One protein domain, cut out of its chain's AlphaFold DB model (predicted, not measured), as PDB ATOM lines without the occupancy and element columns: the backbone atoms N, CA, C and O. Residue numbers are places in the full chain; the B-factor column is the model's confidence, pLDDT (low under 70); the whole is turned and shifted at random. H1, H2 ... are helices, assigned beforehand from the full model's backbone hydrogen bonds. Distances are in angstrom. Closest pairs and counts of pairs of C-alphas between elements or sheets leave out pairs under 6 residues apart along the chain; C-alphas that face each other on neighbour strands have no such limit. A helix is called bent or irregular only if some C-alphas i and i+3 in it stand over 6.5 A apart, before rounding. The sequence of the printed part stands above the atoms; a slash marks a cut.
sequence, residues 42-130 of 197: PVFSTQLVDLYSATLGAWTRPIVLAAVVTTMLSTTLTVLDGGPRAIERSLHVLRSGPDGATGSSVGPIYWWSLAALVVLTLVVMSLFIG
ATOM      1  N   PRO A  42     -22.585 -22.504  53.460       84.44
ATOM      2  CA  PRO A  42     -23.797 -22.845  54.205       84.44
ATOM      3  C   PRO A  42     -23.642 -22.635  55.716       84.44
ATOM      4  O   PRO A  42     -24.524 -22.059  56.352       84.44
ATOM      5  N   VAL A  43     -22.499 -23.037  56.282       87.50
ATOM      6  CA  VAL A  43     -22.211 -22.892  57.717       87.50
ATOM      7  C   VAL A  43     -22.009 -21.418  58.069       87.50
ATOM      8  O   VAL A  43     -22.637 -20.921  59.006       87.50
ATOM      9  N   PHE A  44     -21.235 -20.690  57.262       86.00
ATOM     10  CA  PHE A  44     -21.036 -19.246  57.410       86.00
ATOM     11  C   PHE A  44     -22.360 -18.472  57.490       86.00
ATOM     12  O   PHE A  44     -22.536 -17.600  58.341       86.00
ATOM     13  N   SER A  45     -23.329 -18.831  56.645       85.31
ATOM     14  CA  SER A  45     -24.641 -18.176  56.614       85.31
ATOM     15  C   SER A  45     -25.402 -18.346  57.933       85.31
ATOM     16  O   SER A  45     -26.020 -17.397  58.415       85.31
ATOM     17  N   THR A  46     -25.329 -19.530  58.553       87.19
ATOM     18  CA  THR A  46     -25.938 -19.759  59.875       87.19
ATOM     19  C   THR A  46     -25.227 -18.978  60.979       87.19
ATOM     20  O   THR A  46     -25.894 -18.345  61.795       87.19
ATOM     21  N   GLN A  47     -23.892 -18.915  60.940       88.25
ATOM     22  CA  GLN A  47     -23.099 -18.136  61.894       88.25
ATOM     23  C   GLN A  47     -23.422 -16.638  61.822       88.25
ATOM     24  O   GLN A  47     -23.546 -15.993  62.859       88.25
ATOM     25  N   LEU A  48     -23.628 -16.083  60.621       85.19
ATOM     26  CA  LEU A  48     -24.069 -14.693  60.465       85.19
ATOM     27  C   LEU A  48     -25.438 -14.448  61.107       85.19
ATOM     28  O   LEU A  48     -25.611 -13.473  61.835       85.19
ATOM     29  N   VAL A  49     -26.414 -15.322  60.855       88.56
ATOM     30  CA  VAL A  49     -27.758 -15.206  61.443       88.56
ATOM     31  C   VAL A  49     -27.690 -15.228  62.969       88.56
ATOM     32  O   VAL A  49     -28.342 -14.417  63.634       88.56
ATOM     33  N   ASP A  50     -26.905 -16.143  63.529       88.19
ATOM     34  CA  ASP A  50     -26.780 -16.289  64.975       88.19
ATOM     35  C   ASP A  50     -26.021 -15.102  65.597       88.19
ATOM     36  O   ASP A  50     -26.431 -14.609  66.647       88.19
ATOM     37  N   LEU A  51     -25.019 -14.544  64.908       86.06
ATOM     38  CA  LEU A  51     -24.322 -13.316  65.311       86.06
ATOM     39  C   LEU A  51     -25.275 -12.111  65.404       86.06
ATOM     40  O   LEU A  51     -25.268 -11.370  66.392       86.06
ATOM     41  N   TYR A  52     -26.141 -11.924  64.403       81.50
ATOM     42  CA  TYR A  52     -27.163 -10.872  64.444       81.50
ATOM     43  C   TYR A  52     -28.198 -11.123  65.542       81.50
ATOM     44  O   TYR A  52     -28.619 -10.193  66.227       81.50
ATOM     45  N   SER A  53     -28.562 -12.384  65.769       87.06
ATOM     46  CA  SER A  53     -29.502 -12.760  66.830       87.06
ATOM     47  C   SER A  53     -28.926 -12.505  68.226       87.06
ATOM     48  O   SER A  53     -29.655 -12.086  69.123       87.06
ATOM     49  N   ALA A  54     -27.624 -12.723  68.415       85.31
ATOM     50  CA  ALA A  54     -26.932 -12.447  69.670       85.31
ATOM     51  C   ALA A  54     -26.787 -10.939  69.937       85.31
ATOM     52  O   ALA A  54     -26.895 -10.505  71.082       85.31
ATOM     53  N   THR A  55     -26.580 -10.136  68.890       83.31
ATOM     54  CA  THR A  55     -26.355  -8.684  69.004       83.31
ATOM     55  C   THR A  55     -27.647  -7.868  69.082       83.31
ATOM     56  O   THR A  55     -27.722  -6.921  69.861       83.31
ATOM     57  N   LEU A  56     -28.678  -8.232  68.313       84.88
ATOM     58  CA  LEU A  56     -29.957  -7.506  68.231       84.88
ATOM     59  C   LEU A  56     -31.090  -8.162  69.046       84.88
ATOM     60  O   LEU A  56     -32.171  -7.588  69.202       84.88
ATOM     61  N   GLY A  57     -30.846  -9.359  69.583       88.12
ATOM     62  CA  GLY A  57     -31.789 -10.140  70.381       88.12
ATOM     63  C   GLY A  57     -32.461 -11.269  69.594       88.12
ATOM     64  O   GLY A  57     -32.703 -11.173  68.391       88.12
ATOM     65  N   ALA A  58     -32.819 -12.346  70.299       90.44
ATOM     66  CA  ALA A  58     -33.287 -13.603  69.701       90.44
ATOM     67  C   ALA A  58     -34.555 -13.475  68.832       90.44
ATOM     68  O   ALA A  58     -34.765 -14.271  67.918       90.44
ATOM     69  N   TRP A  59     -35.387 -12.457  69.078       91.88
ATOM     70  CA  TRP A  59     -36.590 -12.169  68.291       91.88
ATOM     71  C   TRP A  59     -36.279 -11.796  66.831       91.88
ATOM     72  O   TRP A  59     -37.134 -11.954  65.962       91.88
ATOM     73  N   THR A  60     -35.056 -11.335  66.548       90.31
ATOM     74  CA  THR A  60     -34.623 -10.953  65.195       90.31
ATOM     75  C   THR A  60     -34.313 -12.151  64.304       90.31
ATOM     76  O   THR A  60     -34.428 -12.047  63.084       90.31
ATOM     77  N   ARG A  61     -33.999 -13.314  64.886       90.81
ATOM     78  CA  ARG A  61     -33.594 -14.523  64.156       90.81
ATOM     79  C   ARG A  61     -34.541 -14.921  63.011       90.81
ATOM     80  O   ARG A  61     -34.060 -15.059  61.886       90.81
ATOM     81  N   PRO A  62     -35.866 -15.082  63.221       92.69
ATOM     82  CA  PRO A  62     -36.781 -15.421  62.129       92.69
ATOM     83  C   PRO A  62     -36.880 -14.325  61.057       92.69
ATOM     84  O   PRO A  62     -37.066 -14.643  59.884       92.69
ATOM     85  N   ILE A  63     -36.720 -13.050  61.430       91.94
ATOM     86  CA  ILE A  63     -36.765 -11.916  60.497       91.94
ATOM     87  C   ILE A  63     -35.531 -11.934  59.591       91.94
ATOM     88  O   ILE A  63     -35.659 -11.820  58.373       91.94
ATOM     89  N   VAL A  64     -34.344 -12.128  60.172       89.62
ATOM     90  CA  VAL A  64     -33.081 -12.204  59.424       89.62
ATOM     91  C   VAL A  64     -33.072 -13.422  58.503       89.62
ATOM     92  O   VAL A  64     -32.711 -13.292  57.338       89.62
ATOM     93  N   LEU A  65     -33.529 -14.588  58.975       91.19
ATOM     94  CA  LEU A  65     -33.647 -15.785  58.133       91.19
ATOM     95  C   LEU A  65     -34.575 -15.556  56.938       91.19
ATOM     96  O   LEU A  65     -34.202 -15.879  55.811       91.19
ATOM     97  N   ALA A  66     -35.756 -14.974  57.167       93.12
ATOM     98  CA  ALA A  66     -36.677 -14.639  56.087       93.12
ATOM     99  C   ALA A  66     -36.029 -13.664  55.091       93.12
ATOM    100  O   ALA A  66     -36.068 -13.913  53.888       93.12
ATOM    101  N   ALA A  67     -35.366 -12.613  55.584       90.81
ATOM    102  CA  ALA A  67     -34.670 -11.644  54.744       90.81
ATOM    103  C   ALA A  67     -33.583 -12.305  53.884       90.81
ATOM    104  O   ALA A  67     -33.599 -12.147  52.666       90.81
ATOM    105  N   VAL A  68     -32.689 -13.102  54.481       89.25
ATOM    106  CA  VAL A  68     -31.605 -13.790  53.757       89.25
ATOM    107  C   VAL A  68     -32.163 -14.730  52.688       89.25
ATOM    108  O   VAL A  68     -31.721 -14.675  51.540       89.25
ATOM    109  N   VAL A  69     -33.164 -15.552  53.026       92.12
ATOM    110  CA  VAL A  69     -33.781 -16.481  52.064       92.12
ATOM    111  C   VAL A  69     -34.459 -15.720  50.929       92.12
ATOM    112  O   VAL A  69     -34.239 -16.050  49.765       92.12
ATOM    113  N   THR A  70     -35.250 -14.687  51.228       94.44
ATOM    114  CA  THR A  70     -35.924 -13.888  50.195       94.44
ATOM    115  C   THR A  70     -34.921 -13.160  49.300       94.44
ATOM    116  O   THR A  70     -35.085 -13.172  48.080       94.44
ATOM    117  N   THR A  71     -33.856 -12.582  49.863       91.94
ATOM    118  CA  THR A  71     -32.804 -11.914  49.087       91.94
ATOM    119  C   THR A  71     -32.091 -12.896  48.156       91.94
ATOM    120  O   THR A  71     -31.998 -12.622  46.961       91.94
ATOM    121  N   MET A  72     -31.653 -14.053  48.660       91.94
ATOM    122  CA  MET A  72     -30.948 -15.061  47.851       91.94
ATOM    123  C   MET A  72     -31.853 -15.722  46.805       91.94
ATOM    124  O   MET A  72     -31.419 -16.013  45.688       91.94
ATOM    125  N   LEU A  73     -33.131 -15.924  47.127       94.69
ATOM    126  CA  LEU A  73     -34.109 -16.415  46.162       94.69
ATOM    127  C   LEU A  73     -34.332 -15.389  45.045       94.69
ATOM    128  O   LEU A  73     -34.308 -15.744  43.869       94.69
ATOM    129  N   SER A  74     -34.507 -14.112  45.394       94.38
ATOM    130  CA  SER A  74     -34.742 -13.045  44.418       94.38
ATOM    131  C   SER A  74     -33.561 -12.859  43.466       94.38
ATOM    132  O   SER A  74     -33.773 -12.658  42.267       94.38
ATOM    133  N   THR A  75     -32.321 -12.926  43.960       93.62
ATOM    134  CA  THR A  75     -31.124 -12.841  43.106       93.62
ATOM    135  C   THR A  75     -31.027 -14.046  42.178       93.62
ATOM    136  O   THR A  75     -30.805 -13.871  40.980       93.62
ATOM    137  N   THR A  76     -31.298 -15.249  42.692       94.31
ATOM    138  CA  THR A  76     -31.333 -16.484  41.894       94.31
ATOM    139  C   THR A  76     -32.369 -16.392  40.774       94.31
ATOM    140  O   THR A  76     -32.042 -16.637  39.616       94.31
ATOM    141  N   LEU A  77     -33.598 -15.967  41.083       93.94
ATOM    142  CA  LEU A  77     -34.657 -15.798  40.083       93.94
ATOM    143  C   LEU A  77     -34.296 -14.736  39.040       93.94
ATOM    144  O   LEU A  77     -34.507 -14.945  37.849       93.94
ATOM    145  N   THR A  78     -33.706 -13.621  39.471       93.62
ATOM    146  CA  THR A  78     -33.303 -12.532  38.571       93.62
ATOM    147  C   THR A  78     -32.220 -12.986  37.592       93.62
ATOM    148  O   THR A  78     -32.281 -12.645  36.413       93.62
ATOM    149  N   VAL A  79     -31.244 -13.774  38.048       93.94
ATOM    150  CA  VAL A  79     -30.159 -14.283  37.198       93.94
ATOM    151  C   VAL A  79     -30.652 -15.404  36.280       93.94
ATOM    152  O   VAL A  79     -30.365 -15.362  35.083       93.94
ATOM    153  N   LEU A  80     -31.441 -16.354  36.797       94.50
ATOM    154  CA  LEU A  80     -31.958 -17.483  36.014       94.50
ATOM    155  C   LEU A  80     -33.020 -17.081  34.982       94.50
ATOM    156  O   LEU A  80     -33.065 -17.687  33.922       94.50
ATOM    157  N   ASP A  81     -33.858 -16.078  35.242       92.56
ATOM    158  CA  ASP A  81     -34.855 -15.617  34.263       92.56
ATOM    159  C   ASP A  81     -34.338 -14.428  33.438       92.56
ATOM    160  O   ASP A  81     -34.385 -14.422  32.205       92.56
ATOM    161  N   GLY A  82     -33.794 -13.413  34.112       92.31
ATOM    162  CA  GLY A  82     -33.341 -12.175  33.482       92.31
ATOM    163  C   GLY A  82     -32.097 -12.355  32.612       92.31
ATOM    164  O   GLY A  82     -32.032 -11.773  31.527       92.31
ATOM    165  N   GLY A  83     -31.138 -13.182  33.041       92.38
ATOM    166  CA  GLY A  83     -29.906 -13.454  32.295       92.38
ATOM    167  C   GLY A  83     -30.182 -14.042  30.905       92.38
ATOM    168  O   GLY A  83     -29.828 -13.413  29.903       92.38
ATOM    169  N   PRO A  84     -30.870 -15.193  30.810       93.69
ATOM    170  CA  PRO A  84     -31.258 -15.795  29.535       93.69
ATOM    171  C   PRO A  84     -32.051 -14.863  28.616       93.69
ATOM    172  O   PRO A  84     -31.745 -14.771  27.425       93.69
ATOM    173  N   ARG A  85     -33.014 -14.100  29.157       91.50
ATOM    174  CA  ARG A  85     -33.780 -13.111  28.375       91.50
ATOM    175  C   ARG A  85     -32.892 -12.000  27.817       91.50
ATOM    176  O   ARG A  85     -33.052 -11.612  26.660       91.50
ATOM    177  N   ALA A  86     -31.952 -11.488  28.612       91.00
ATOM    178  CA  ALA A  86     -31.013 -10.461  28.166       91.00
ATOM    179  C   ALA A  86     -30.073 -10.989  27.070       91.00
ATOM    180  O   ALA A  86     -29.843 -10.300  26.071       91.00
ATOM    181  N   ILE A  87     -29.579 -12.223  27.216       92.06
ATOM    182  CA  ILE A  87     -28.725 -12.895  26.226       92.06
ATOM    183  C   ILE A  87     -29.484 -13.109  24.916       92.06
ATOM    184  O   ILE A  87     -28.986 -12.747  23.848       92.06
ATOM    185  N   GLU A  88     -30.698 -13.651  24.987       90.81
ATOM    186  CA  GLU A  88     -31.541 -13.888  23.818       90.81
ATOM    187  C   GLU A  88     -31.826 -12.596  23.053       90.81
ATOM    188  O   GLU A  88     -31.617 -12.540  21.838       90.81
ATOM    189  N   ARG A  89     -32.227 -11.531  23.757       88.31
ATOM    190  CA  ARG A  89     -32.464 -10.225  23.131       88.31
ATOM    191  C   ARG A  89     -31.206  -9.645  22.500       88.31
ATOM    192  O   ARG A  89     -31.275  -9.165  21.371       88.31
ATOM    193  N   SER A  90     -30.067  -9.741  23.179       89.31
ATOM    194  CA  SER A  90     -28.788  -9.245  22.657       89.31
ATOM    195  C   SER A  90     -28.370  -9.986  21.383       89.31
ATOM    196  O   SER A  90     -28.010  -9.359  20.389       89.31
ATOM    197  N   LEU A  91     -28.481 -11.319  21.370       89.19
ATOM    198  CA  LEU A  91     -28.184 -12.151  20.198       89.19
ATOM    199  C   LEU A  91     -29.145 -11.887  19.039       89.19
ATOM    200  O   LEU A  91     -28.723 -11.881  17.882       89.19
ATOM    201  N   HIS A  92     -30.425 -11.670  19.336       87.44
ATOM    202  CA  HIS A  92     -31.420 -11.377  18.316       87.44
ATOM    203  C   HIS A  92     -31.140 -10.036  17.625       87.44
ATOM    204  O   HIS A  92     -31.132  -9.971  16.398       87.44
ATOM    205  N   VAL A  93     -30.870  -8.980  18.399       87.69
ATOM    206  CA  VAL A  93     -30.504  -7.661  17.855       87.69
ATOM    207  C   VAL A  93     -29.213  -7.749  17.035       87.69
ATOM    208  O   VAL A  93     -29.128  -7.158  15.962       87.69
ATOM    209  N   LEU A  94     -28.232  -8.537  17.489       88.00
ATOM    210  CA  LEU A  94     -26.967  -8.717  16.773       88.00
ATOM    211  C   LEU A  94     -27.129  -9.448  15.427       88.00
ATOM    212  O   LEU A  94     -26.397  -9.151  14.486       88.00
ATOM    213  N   ARG A  95     -28.062 -10.405  15.324       86.88
ATOM    214  CA  ARG A  95     -28.281 -11.207  14.102       86.88
ATOM    215  C   ARG A  95     -29.236 -10.561  13.104       86.88
ATOM    216  O   ARG A  95     -29.007 -10.658  11.905       86.88
ATOM    217  N   SER A  96     -30.308  -9.952  13.599       83.31
ATOM    218  CA  SER A  96     -31.440  -9.503  12.779       83.31
ATOM    219  C   SER A  96     -31.525  -7.979  12.655       83.31
ATOM    220  O   SER A  96     -32.442  -7.469  12.015       83.31
ATOM    221  N   GLY A  97     -30.594  -7.248  13.275       79.44
ATOM    222  CA  GLY A  97     -30.631  -5.794  13.380       79.44
ATOM    223  C   GLY A  97     -31.671  -5.280  14.392       79.44
ATOM    224  O   GLY A  97     -32.455  -6.064  14.940       79.44
ATOM    225  N   PRO A  98     -31.688  -3.959  14.656       69.12
ATOM    226  CA  PRO A  98     -32.579  -3.339  15.645       69.12
ATOM    227  C   PRO A  98     -34.070  -3.556  15.343       69.12
ATOM    228  O   PRO A  98     -34.846  -3.853  16.250       69.12
ATOM    229  N   ASP A  99     -34.450  -3.490  14.065       65.81
ATOM    230  CA  ASP A  99     -35.851  -3.545  13.621       65.81
ATOM    231  C   ASP A  99     -36.428  -4.969  13.588       65.81
ATOM    232  O   ASP A  99     -37.644  -5.163  13.616       65.81
ATOM    233  N   GLY A 100     -35.566  -5.991  13.576       58.94
ATOM    234  CA  GLY A 100     -35.986  -7.391  13.584       58.94
ATOM    235  C   GLY A 100     -36.450  -7.886  14.957       58.94
ATOM    236  O   GLY A 100     -37.115  -8.915  15.036       58.94
ATOM    237  N   ALA A 101     -36.116  -7.191  16.050       59.91
ATOM    238  CA  ALA A 101     -36.299  -7.658  17.430       59.91
ATOM    239  C   ALA A 101     -37.736  -7.515  17.977       59.91
ATOM    240  O   ALA A 101     -37.947  -7.150  19.139       59.91
ATOM    241  N   THR A 102     -38.746  -7.827  17.170       50.88
ATOM    242  CA  THR A 102     -40.147  -7.778  17.599       50.88
ATOM    243  C   THR A 102     -40.576  -9.125  18.196       50.88
ATOM    244  O   THR A 102     -40.648 -10.143  17.521       50.88
ATOM    245  N   GLY A 103     -40.840  -9.134  19.510       55.97
ATOM    246  CA  GLY A 103     -41.405 -10.281  20.240       55.97
ATOM    247  C   GLY A 103     -40.567 -10.784  21.423       55.97
ATOM    248  O   GLY A 103     -39.370 -11.029  21.305       55.97
ATOM    249  N   SER A 104     -41.205 -10.943  22.590       57.53
ATOM    250  CA  SER A 104     -40.681 -11.741  23.705       57.53
ATOM    251  C   SER A 104     -41.061 -13.201  23.467       57.53
ATOM    252  O   SER A 104     -42.092 -13.669  23.947       57.53
ATOM    253  N   SER A 105     -40.277 -13.901  22.661       58.50
ATOM    254  CA  SER A 105     -40.415 -15.349  22.548       58.50
ATOM    255  C   SER A 105     -39.426 -15.990  23.503       58.50
ATOM    256  O   SER A 105     -38.262 -15.618  23.483       58.50
ATOM    257  N   VAL A 106     -39.888 -16.926  24.331       71.69
ATOM    258  CA  VAL A 106     -39.027 -17.805  25.133       71.69
ATOM    259  C   VAL A 106     -38.449 -18.854  24.179       71.69
ATOM    260  O   VAL A 106     -38.918 -19.993  24.114       71.69
ATOM    261  N   GLY A 107     -37.522 -18.422  23.328       83.69
ATOM    262  CA  GLY A 107     -37.029 -19.203  22.206       83.69
ATOM    263  C   GLY A 107     -35.980 -20.241  22.611       83.69
ATOM    264  O   GLY A 107     -35.624 -20.386  23.782       83.69
ATOM    265  N   PRO A 108     -35.418 -20.972  21.634       88.00
ATOM    266  CA  PRO A 108     -34.349 -21.931  21.901       88.00
ATOM    267  C   PRO A 108     -33.132 -21.293  22.586       88.00
ATOM    268  O   PRO A 108     -32.487 -21.936  23.406       88.00
ATOM    269  N   ILE A 109     -32.828 -20.023  22.281       90.06
ATOM    270  CA  ILE A 109     -31.686 -19.303  22.866       90.06
ATOM    271  C   ILE A 109     -31.888 -19.088  24.370       90.06
ATOM    272  O   ILE A 109     -30.937 -19.272  25.131       90.06
ATOM    273  N   TYR A 110     -33.109 -18.768  24.813       93.25
ATOM    274  CA  TYR A 110     -33.438 -18.695  26.237       93.25
ATOM    275  C   TYR A 110     -33.136 -20.022  26.946       93.25
ATOM    276  O   TYR A 110     -32.382 -20.051  27.913       93.25
ATOM    277  N   TRP A 111     -33.658 -21.141  26.439       93.88
ATOM    278  CA  TRP A 111     -33.477 -22.439  27.097       93.88
ATOM    279  C   TRP A 111     -32.019 -22.905  27.096       93.88
ATOM    280  O   TRP A 111     -31.543 -23.420  28.108       93.88
ATOM    281  N   TRP A 112     -31.285 -22.673  26.003       94.81
ATOM    282  CA  TRP A 112     -29.852 -22.967  25.935       94.81
ATOM    283  C   TRP A 112     -29.033 -22.116  26.906       94.81
ATOM    284  O   TRP A 112     -28.154 -22.645  27.583       94.81
ATOM    285  N   SER A 113     -29.316 -20.814  26.997       94.12
ATOM    286  CA  SER A 113     -28.612 -19.927  27.930       94.12
ATOM    287  C   SER A 113     -28.958 -20.228  29.388       94.12
ATOM    288  O   SER A 113     -28.056 -20.228  30.221       94.12
ATOM    289  N   LEU A 114     -30.211 -20.585  29.696       95.75
ATOM    290  CA  LEU A 114     -30.612 -21.068  31.017       95.75
ATOM    291  C   LEU A 114     -29.872 -22.358  31.391       95.75
ATOM    292  O   LEU A 114     -29.288 -22.441  32.469       95.75
ATOM    293  N   ALA A 115     -29.850 -23.350  30.497       96.00
ATOM    294  CA  ALA A 115     -29.139 -24.603  30.734       96.00
ATOM    295  C   ALA A 115     -27.635 -24.363  30.942       96.00
ATOM    296  O   ALA A 115     -27.055 -24.883  31.895       96.00
ATOM    297  N   ALA A 116     -27.017 -23.526  30.103       95.81
ATOM    298  CA  ALA A 116     -25.612 -23.154  30.240       95.81
ATOM    299  C   ALA A 116     -25.327 -22.446  31.574       95.81
ATOM    300  O   ALA A 116     -24.334 -22.756  32.226       95.81
ATOM    301  N   LEU A 117     -26.210 -21.543  32.008       95.00
ATOM    302  CA  LEU A 117     -26.090 -20.821  33.273       95.00
ATOM    303  C   LEU A 117     -26.188 -21.761  34.482       95.00
ATOM    304  O   LEU A 117     -25.380 -21.654  35.405       95.00
ATOM    305  N   VAL A 118     -27.124 -22.716  34.464       95.31
ATOM    306  CA  VAL A 118     -27.251 -23.737  35.517       95.31
ATOM    307  C   VAL A 118     -26.003 -24.616  35.564       95.31
ATOM    308  O   VAL A 118     -25.430 -24.799  36.636       95.31
ATOM    309  N   VAL A 119     -25.535 -25.115  34.416       96.44
ATOM    310  CA  VAL A 119     -24.321 -25.944  34.343       96.44
ATOM    311  C   VAL A 119     -23.100 -25.175  34.843       96.44
ATOM    312  O   VAL A 119     -22.359 -25.692  35.676       96.44
ATOM    313  N   LEU A 120     -22.911 -23.930  34.398       93.62
ATOM    314  CA  LEU A 120     -21.803 -23.087  34.847       93.62
ATOM    315  C   LEU A 120     -21.864 -22.846  36.358       93.62
ATOM    316  O   LEU A 120     -20.840 -22.937  37.027       93.62
ATOM    317  N   THR A 121     -23.056 -22.602  36.904       91.44
ATOM    318  CA  THR A 121     -23.246 -22.427  38.351       91.44
ATOM    319  C   THR A 121     -22.847 -23.688  39.115       91.44
ATOM    320  O   THR A 121     -22.102 -23.594  40.084       91.44
ATOM    321  N   LEU A 122     -23.267 -24.873  38.658       92.69
ATOM    322  CA  LEU A 122     -22.891 -26.145  39.286       92.69
ATOM    323  C   LEU A 122     -21.381 -26.411  39.218       92.69
ATOM    324  O   LEU A 122     -20.812 -26.910  40.186       92.69
ATOM    325  N   VAL A 123     -20.731 -26.056  38.106       93.38
ATOM    326  CA  VAL A 123     -19.270 -26.159  37.955       93.38
ATOM    327  C   VAL A 123     -18.555 -25.198  38.904       93.38
ATOM    328  O   VAL A 123     -17.643 -25.605  39.612       93.38
ATOM    329  N   VAL A 124     -18.970 -23.933  38.969       90.19
ATOM    330  CA  VAL A 124     -18.374 -22.961  39.898       90.19
ATOM    331  C   VAL A 124     -18.585 -23.414  41.344       90.19
ATOM    332  O   VAL A 124     -17.640 -23.423  42.128       90.19
ATOM    333  N   MET A 125     -19.786 -23.872  41.698       88.12
ATOM    334  CA  MET A 125     -20.049 -24.396  43.037       88.12
ATOM    335  C   MET A 125     -19.162 -25.599  43.356       88.12
ATOM    336  O   MET A 125     -18.561 -25.619  44.424       88.12
ATOM    337  N   SER A 126     -19.014 -26.574  42.455       89.25
ATOM    338  CA  SER A 126     -18.178 -27.751  42.733       89.25
ATOM    339  C   SER A 126     -16.697 -27.408  42.927       89.25
ATOM    340  O   SER A 126     -16.024 -28.075  43.709       89.25
ATOM    341  N   LEU A 127     -16.206 -26.347  42.278       89.00
ATOM    342  CA  LEU A 127     -14.833 -25.861  42.432       89.00
ATOM    343  C   LEU A 127     -14.605 -25.084  43.741       89.00
ATOM    344  O   LEU A 127     -13.506 -25.154  44.289       89.00
ATOM    345  N   PHE A 128     -15.609 -24.355  44.246       86.25
ATOM    346  CA  PHE A 128     -15.429 -23.395  45.350       86.25
ATOM    347  C   PHE A 128     -16.242 -23.678  46.628       86.25
ATOM    348  O   PHE A 128     -16.119 -22.926  47.592       86.25
ATOM    349  N   ILE A 129     -17.046 -24.747  46.694       81.50
ATOM    350  CA  ILE A 129     -17.957 -25.020  47.828       81.50
ATOM    351  C   ILE A 129     -17.273 -25.048  49.209       81.50
ATOM    352  O   ILE A 129     -17.896 -24.680  50.205       81.50
ATOM    353  N   GLY A 130     -15.996 -25.439  49.268       83.69
ATOM    354  CA  GLY A 130     -15.202 -25.493  50.503       83.69
ATOM    355  C   GLY A 130     -14.461 -24.201  50.866       83.69
ATOM    356  O   GLY A 130     -13.824 -24.154  51.914       83.69
TER     357      GLY A 130
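What this domain is: This is residues 42 to 130 of the 197 residues of an uncharacterized protein of Acidobacteria bacterium (UniProt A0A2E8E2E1). One long helix, H2, makes the beam of an open three-sided frame: the shorter helices H1 and H3 fold back from it, H1 from its beginning and H3 from residues 80 to 88, and the far ends of these two arms come toward each other across an empty middle. H1 makes a sharp corner with H2, while H3 sets off from H2 after a long loop and sticks out with residues 119 to 128. The printed part has 89 residues with three named helices, in the order H1, H2, H3, and no named strand; the class is all helix. It is extended, with a radius of gyration of the C-alphas of 19.1 A and spans of 57 by 28 by 15 A, the longest made by H2.

How they stand to each other: Begin at H1, residues 42 to 56, and go through a tight link of one residue into H2, residues 58 to 96. H1 touches H2 with residues 49 to 53 alone, against residues 59 to 65 of H2; the closest C-alphas are those of Ser 53 and Arg 61, 5.2 A apart. The two run opposite ways at a steep tilt of 48 degrees. Further along, residues 69 to 78 of H2 stand free. Then look at H3, residues 108 to 128, which touches H2 with residues 109 to 118 alone, against residues 80 to 88. Their closest C-alphas, those of Pro 84 and Tyr 110, are 4.9 A apart, and the helices run opposite ways at a steep tilt of 47 degrees. H1 and H3 are apart. In H1 and H3 every O i to N i+4 pair is within hydrogen-bond range; in H2 32 of 35 are.

Where its parts are: Find C-alpha 42 at (-23.797, -22.845, 54.205), where H1 begins; it runs 21.7 A to C-alpha 56. Next find C-alpha 58 at (-33.287, -13.603, 69.701); from there H2 runs 57.1 A to C-alpha 96 at (-31.440, -9.503, 12.779). H2 is irregular, but only just: C-alphas 59 and 62 are 7.0 A apart. H3 runs 30.2 A from C-alpha 108 to C-alpha 128 at (-15.429, -23.395, 45.350).

The domain as a whole: The two C-alphas farthest apart are those of Gly 57 and Ser 96, at 57.6 A, yet the first and last printed C-alphas, of Pro 42 and Gly 130, are 9.7 A apart. The printed part has no cut. The link from H2 to H3 is long, with 11 residues. The model's mean pLDDT over the printed part is 87.2; look for values under 70 at residues 98 to 105, within that long link.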